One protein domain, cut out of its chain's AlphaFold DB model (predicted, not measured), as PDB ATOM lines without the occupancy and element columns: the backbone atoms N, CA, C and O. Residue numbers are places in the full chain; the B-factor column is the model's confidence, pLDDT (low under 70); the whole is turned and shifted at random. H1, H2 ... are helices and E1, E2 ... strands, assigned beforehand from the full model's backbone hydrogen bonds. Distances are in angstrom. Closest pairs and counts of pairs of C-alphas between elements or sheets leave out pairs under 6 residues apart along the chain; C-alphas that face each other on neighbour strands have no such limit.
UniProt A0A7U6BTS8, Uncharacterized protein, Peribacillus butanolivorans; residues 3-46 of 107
ATOM      1  N   LYS A   3     135.847 146.496 179.125       87.56
ATOM      2  CA  LYS A   3     134.947 146.826 178.021       87.56
ATOM      3  C   LYS A   3     134.490 145.538 177.358       87.56
ATOM      4  O   LYS A   3     135.328 144.756 176.914       87.56
ATOM      5  N   ILE A   4     133.183 145.325 177.284       84.88
ATOM      6  CA  ILE A   4     132.574 144.122 176.707       84.88
ATOM      7  C   ILE A   4     131.590 144.556 175.627       84.88
ATOM      8  O   ILE A   4     130.868 145.531 175.802       84.88
ATOM      9  N   THR A   5     131.575 143.863 174.489       84.50
ATOM     10  CA  THR A   5     130.643 144.154 173.392       84.50
ATOM     11  C   THR A   5     129.814 142.917 173.083       84.50
ATOM     12  O   THR A   5     130.376 141.869 172.775       84.50
ATOM     13  N   VAL A   6     128.488 143.042 173.153       82.19
ATOM     14  CA  VAL A   6     127.526 141.960 172.888       82.19
ATOM     15  C   VAL A   6     126.456 142.497 171.946       82.19
ATOM     16  O   VAL A   6     125.895 143.562 172.186       82.19
ATOM     17  N   GLY A   7     126.209 141.810 170.827       78.31
ATOM     18  CA  GLY A   7     125.159 142.204 169.873       78.31
ATOM     19  C   GLY A   7     125.311 143.613 169.272       78.31
ATOM     20  O   GLY A   7     124.321 144.198 168.848       78.31
ATOM     21  N   GLY A   8     126.524 144.177 169.253       80.75
ATOM     22  CA  GLY A   8     126.787 145.546 168.784       80.75
ATOM     23  C   GLY A   8     126.620 146.641 169.846       80.75
ATOM     24  O   GLY A   8     126.865 147.807 169.543       80.75
ATOM     25  N   ILE A   9     126.261 146.285 171.083       85.00
ATOM     26  CA  ILE A   9     126.200 147.200 172.230       85.00
ATOM     27  C   ILE A   9     127.482 147.041 173.049       85.00
ATOM     28  O   ILE A   9     127.858 145.925 173.413       85.00
ATOM     29  N   SER A  10     128.168 148.153 173.323       86.25
ATOM     30  CA  SER A  10     129.369 148.180 174.163       86.25
ATOM     31  C   SER A  10     129.037 148.634 175.583       86.25
ATOM     32  O   SER A  10     128.409 149.671 175.775       86.25
ATOM     33  N   TYR A  11     129.533 147.882 176.559       88.50
ATOM     34  CA  TYR A  11     129.431 148.157 177.985       88.50
ATOM     35  C   TYR A  11     130.828 148.461 178.525       88.50
ATOM     36  O   TYR A  11     131.776 147.726 178.237       88.50
ATOM     37  N   GLU A  12     130.963 149.539 179.292       89.62
ATOM     38  CA  GLU A  12     132.219 149.978 179.906       89.62
ATOM     39  C   GLU A  12     132.000 150.186 181.407       89.62
ATOM     40  O   GLU A  12     131.058 150.867 181.803       89.62
ATOM     41  N   GLY A  13     132.851 149.586 182.240       89.56
ATOM     42  CA  GLY A  13     132.702 149.609 183.699       89.56
ATOM     43  C   GLY A  13     133.586 148.574 184.389       89.56
ATOM     44  O   GLY A  13     134.526 148.041 183.797       89.56
ATOM     45  N   THR A  14     133.339 148.280 185.656       87.44
ATOM     46  CA  THR A  14     133.852 147.060 186.298       87.44
ATOM     47  C   THR A  14     133.093 145.829 185.791       87.44
ATOM     48  O   THR A  14     132.011 145.945 185.223       87.44
ATOM     49  N   ILE A  15     133.663 144.631 185.955       82.94
ATOM     50  CA  ILE A  15     132.997 143.389 185.518       82.94
ATOM     51  C   ILE A  15     131.638 143.220 186.218       82.94
ATOM     52  O   ILE A  15     130.679 142.809 185.574       82.94
ATOM     53  N   GLU A  16     131.553 143.588 187.498       85.75
ATOM     54  CA  GLU A  16     130.331 143.514 188.311       85.75
ATOM     55  C   GLU A  16     129.244 144.463 187.791       85.75
ATOM     56  O   GLU A  16     128.129 144.020 187.526       85.75
ATOM     57  N   GLU A  17     129.583 145.731 187.533       87.19
ATOM     58  CA  GLU A  17     128.646 146.715 186.968       87.19
ATOM     59  C   GLU A  17     128.145 146.296 185.581       87.19
ATOM     60  O   GLU A  17     126.963 146.437 185.270       87.19
ATOM     61  N   ILE A  18     129.026 145.754 184.731       88.12
ATOM     62  CA  ILE A  18     128.621 145.279 183.402       88.12
ATOM     63  C   ILE A  18     127.689 144.069 183.528       88.12
ATOM     64  O   ILE A  18     126.717 143.980 182.779       88.12
ATOM     65  N   LYS A  19     127.958 143.153 184.465       86.56
ATOM     66  CA  LYS A  19     127.116 141.975 184.701       86.56
ATOM     67  C   LYS A  19     125.713 142.374 185.156       86.56
ATOM     68  O   LYS A  19     124.744 141.899 184.572       86.56
ATOM     69  N   GLU A  20     125.608 143.293 186.113       88.81
ATOM     70  CA  GLU A  20     124.322 143.806 186.600       88.81
ATOM     71  C   GLU A  20     123.538 144.521 185.484       88.81
ATOM     72  O   GLU A  20     122.350 144.264 185.282       88.81
ATOM     73  N   LEU A  21     124.212 145.350 184.675       87.31
ATOM     74  CA  LEU A  21     123.598 146.020 183.520       87.31
ATOM     75  C   LEU A  21     123.088 145.036 182.459       87.31
ATOM     76  O   LEU A  21     122.020 145.254 181.883       87.31
ATOM     77  N   MET A  22     123.839 143.968 182.181       86.94
ATOM     78  CA  MET A  22     123.437 142.933 181.228       86.94
ATOM     79  C   MET A  22     122.263 142.100 181.761       86.94
ATOM     80  O   MET A  22     121.306 141.875 181.021       86.94
ATOM     81  N   GLU A  23     122.266 141.739 183.048       86.56
ATOM     82  CA  GLU A  23     121.161 141.025 183.700       86.56
ATOM     83  C   GLU A  23     119.860 141.843 183.667       86.56
ATOM     84  O   GLU A  23     118.816 141.336 183.250       86.56
ATOM     85  N   MET A  24     119.926 143.144 183.979       86.38
ATOM     86  CA  MET A  24     118.786 144.062 183.848       86.38
ATOM     87  C   MET A  24     118.222 144.118 182.421       86.38
ATOM     88  O   MET A  24     117.025 144.335 182.232       86.38
ATOM     89  N   GLN A  25     119.073 143.935 181.412       86.38
ATOM     90  CA  GLN A  25     118.688 143.928 180.001       86.38
ATOM     91  C   GLN A  25     118.339 142.528 179.475       86.38
ATOM     92  O   GLN A  25     118.046 142.389 178.289       86.38
ATOM     93  N   SER A  26     118.337 141.502 180.339       83.06
ATOM     94  CA  SER A  26     118.158 140.094 179.951       83.06
ATOM     95  C   SER A  26     119.146 139.642 178.864       83.06
ATOM     96  O   SER A  26     118.822 138.818 178.010       83.06
ATOM     97  N   VAL A  27     120.351 140.210 178.881       80.19
ATOM     98  CA  VAL A  27     121.471 139.842 178.019       80.19
ATOM     99  C   VAL A  27     122.389 138.934 178.830       80.19
ATOM    100  O   VAL A  27     122.816 139.297 179.921       80.19
ATOM    101  N   GLU A  28     122.695 137.745 178.316       75.25
ATOM    102  CA  GLU A  28     123.638 136.844 178.983       75.25
ATOM    103  C   GLU A  28     125.058 137.412 178.940       75.25
ATOM    104  O   GLU A  28     125.547 137.866 177.901       75.25
ATOM    105  N   PHE A  29     125.737 137.349 180.083       76.88
ATOM    106  CA  PHE A  29     127.106 137.814 180.199       76.88
ATOM    107  C   PHE A  29     128.051 136.841 179.465       76.88
ATOM    108  O   PHE A  29     128.035 135.638 179.737       76.88
ATOM    109  N   PRO A  30     128.911 137.310 178.542       67.25
ATOM    110  CA  PRO A  30     129.634 136.426 177.624       67.25
ATOM    111  C   PRO A  30     130.654 135.498 178.301       67.25
ATOM    112  O   PRO A  30     130.997 134.464 177.731       67.25
ATOM    113  N   ILE A  31     131.118 135.825 179.513       61.84
ATOM    114  CA  ILE A  31     132.003 134.934 180.283       61.84
ATOM    115  C   ILE A  31     131.239 133.684 180.753       61.84
ATOM    116  O   ILE A  31     131.753 132.577 180.627       61.84
ATOM    117  N   GLU A  32     129.977 133.826 181.172       59.28
ATOM    118  CA  GLU A  32     129.153 132.681 181.589       59.28
ATOM    119  C   GLU A  32     128.798 131.769 180.405       59.28
ATOM    120  O   GLU A  32     128.755 130.548 180.554       59.28
ATOM    121  N   GLN A  33     128.612 132.323 179.198       57.94
ATOM    122  CA  GLN A  33     128.410 131.508 177.991       57.94
ATOM    123  C   GLN A  33     129.637 130.662 177.633       57.94
ATOM    124  O   GLN A  33     129.482 129.513 177.209       57.94
ATOM    125  N   ALA A  34     130.846 131.211 177.790       59.31
ATOM    126  CA  ALA A  34     132.083 130.489 177.506       59.31
ATOM    127  C   ALA A  34     132.281 129.320 178.487       59.31
ATOM    128  O   ALA A  34     132.463 128.182 178.051       59.31
ATOM    129  N   GLU A  35     132.132 129.576 179.790       60.78
ATOM    130  CA  GLU A  35     132.256 128.560 180.846       60.78
ATOM    131  C   GLU A  35     131.172 127.473 180.737       60.78
ATOM    132  O   GLU A  35     131.449 126.275 180.872       60.78
ATOM    133  N   ALA A  36     129.930 127.857 180.416       62.72
ATOM    134  CA  ALA A  36     128.843 126.908 180.194       62.72
ATOM    135  C   ALA A  36     129.054 126.069 178.922       62.72
ATOM    136  O   ALA A  36     128.699 124.887 178.887       62.72
ATOM    137  N   GLY A  37     129.618 126.661 177.866       66.75
ATOM    138  CA  GLY A  37     129.949 125.970 176.622       66.75
ATOM    139  C   GLY A  37     131.049 124.930 176.815       66.75
ATOM    140  O   GLY A  37     130.918 123.800 176.341       66.75
ATOM    141  N   GLU A  38     132.100 125.285 177.547       70.06
ATOM    142  CA  GLU A  38     133.185 124.376 177.895       70.06
ATOM    143  C   GLU A  38     132.692 123.236 178.790       70.06
ATOM    144  O   GLU A  38     132.861 122.065 178.446       70.06
ATOM    145  N   SER A  39     131.958 123.556 179.856       70.88
ATOM    146  CA  SER A  39     131.382 122.548 180.751       70.88
ATOM    147  C   SER A  39     130.502 121.540 180.007       70.88
ATOM    148  O   SER A  39     130.567 120.342 180.273       70.88
ATOM    149  N   LYS A  40     129.724 121.990 179.011       77.06
ATOM    150  CA  LYS A  40     128.935 121.101 178.141       77.06
ATOM    151  C   LYS A  40     129.810 120.193 177.272       77.06
ATOM    152  O   LYS A  40     129.462 119.029 177.085       77.06
ATOM    153  N   ARG A  41     130.931 120.689 176.736       82.12
ATOM    154  CA  ARG A  41     131.870 119.876 175.935       82.12
ATOM    155  C   ARG A  41     132.507 118.773 176.778       82.12
ATOM    156  O   ARG A  41     132.529 117.629 176.333       82.12
ATOM    157  N   TRP A  42     132.942 119.098 177.995       87.19
ATOM    158  CA  TRP A  42     133.481 118.126 178.950       87.19
ATOM    159  C   TRP A  42     132.417 117.117 179.412       87.19
ATOM    160  O   TRP A  42     132.642 115.906 179.376       87.19
ATOM    161  N   ALA A  43     131.206 117.581 179.725       86.19
ATOM    162  CA  ALA A  43     130.101 116.700 180.099       86.19
ATOM    163  C   ALA A  43     129.722 115.716 178.976       86.19
ATOM    164  O   ALA A  43     129.443 114.551 179.253       86.19
ATOM    165  N   ASN A  44     129.769 116.142 177.706       86.12
ATOM    166  CA  ASN A  44     129.475 115.278 176.555       86.12
ATOM    167  C   ASN A  44     130.460 114.110 176.400       86.12
ATOM    168  O   ASN A  44     130.083 113.069 175.865       86.12
ATOM    169  N   ILE A  45     131.702 114.264 176.867       86.38
ATOM    170  CA  ILE A  45     132.701 113.183 176.893       86.38
ATOM    171  C   ILE A  45     132.694 112.417 178.228       86.38
ATOM    172  O   ILE A  45     133.525 111.537 178.436       86.38
ATOM    173  N   GLY A  46     131.759 112.738 179.131       86.44
ATOM    174  CA  GLY A  46     131.608 112.089 180.431       86.44
ATOM    175  C   GLY A  46     132.696 112.456 181.441       86.44
ATOM    176  O   GLY A  46     133.059 111.616 182.262       86.44
TER     177      GLY A  46
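Overview. This is residues 3 to 46 of the 107 residues of an uncharacterized protein of Peribacillus butanolivorans (UniProt A0A7U6BTS8). A small head and a long arm: the hairpin of E1 and E2, with the helix H1 packed loosely on it, makes the head, and residues 32 to 46, mostly in H2, stick out from it and make the length. The printed part has 44 residues with two named strands and then two named helices, in the order E1, E2, H1, H2. The sheet has the order E1 - E2, antiparallel, and the class is mixed, helices and strands. The whole is loose, with a radius of gyration of the C-alphas of 12.6 A, and elongated, spanning 37 by 20 by 18 A.

Along the chain. E1, residues 3 to 6, begins at C-alpha 3 (134.947, 146.826, 178.021) and is 10.3 A long. E2, residues 9 to 13, is 13.4 A long. H1, residues 15 to 24, is 14.3 A long and begins at C-alpha 15 (132.997, 143.389, 185.518). H2, residues 30 to 44, is 21.2 A long and ends at C-alpha 44 (129.475, 115.278, 176.555).

Arrangement. E1 and E2 form a hairpin, their directions at 154 degrees, with N 4 and O 11 at 2.9 A and N 9 and O 6 at 3.0 A, within hydrogen-bond range. The closest C-alphas of E2 and H1, those of Tyr 11 and Ile 18, are 6.2 A apart. The closest of E1 and H2, those of Val 6 and Pro 30, are 7.6 A apart. H2 is apart from E2 and from H1. In H1 and H2 every O i to N i+4 pair is within hydrogen-bond range.

Size, cuts and confidence. The two C-alphas farthest apart, those of Glu 12 and Gly 46, are 37.9 A apart. The printed part has no cut, and its three links are tight. The mean pLDDT of the printed part is 80.0; residues 30 to 37 are under 70.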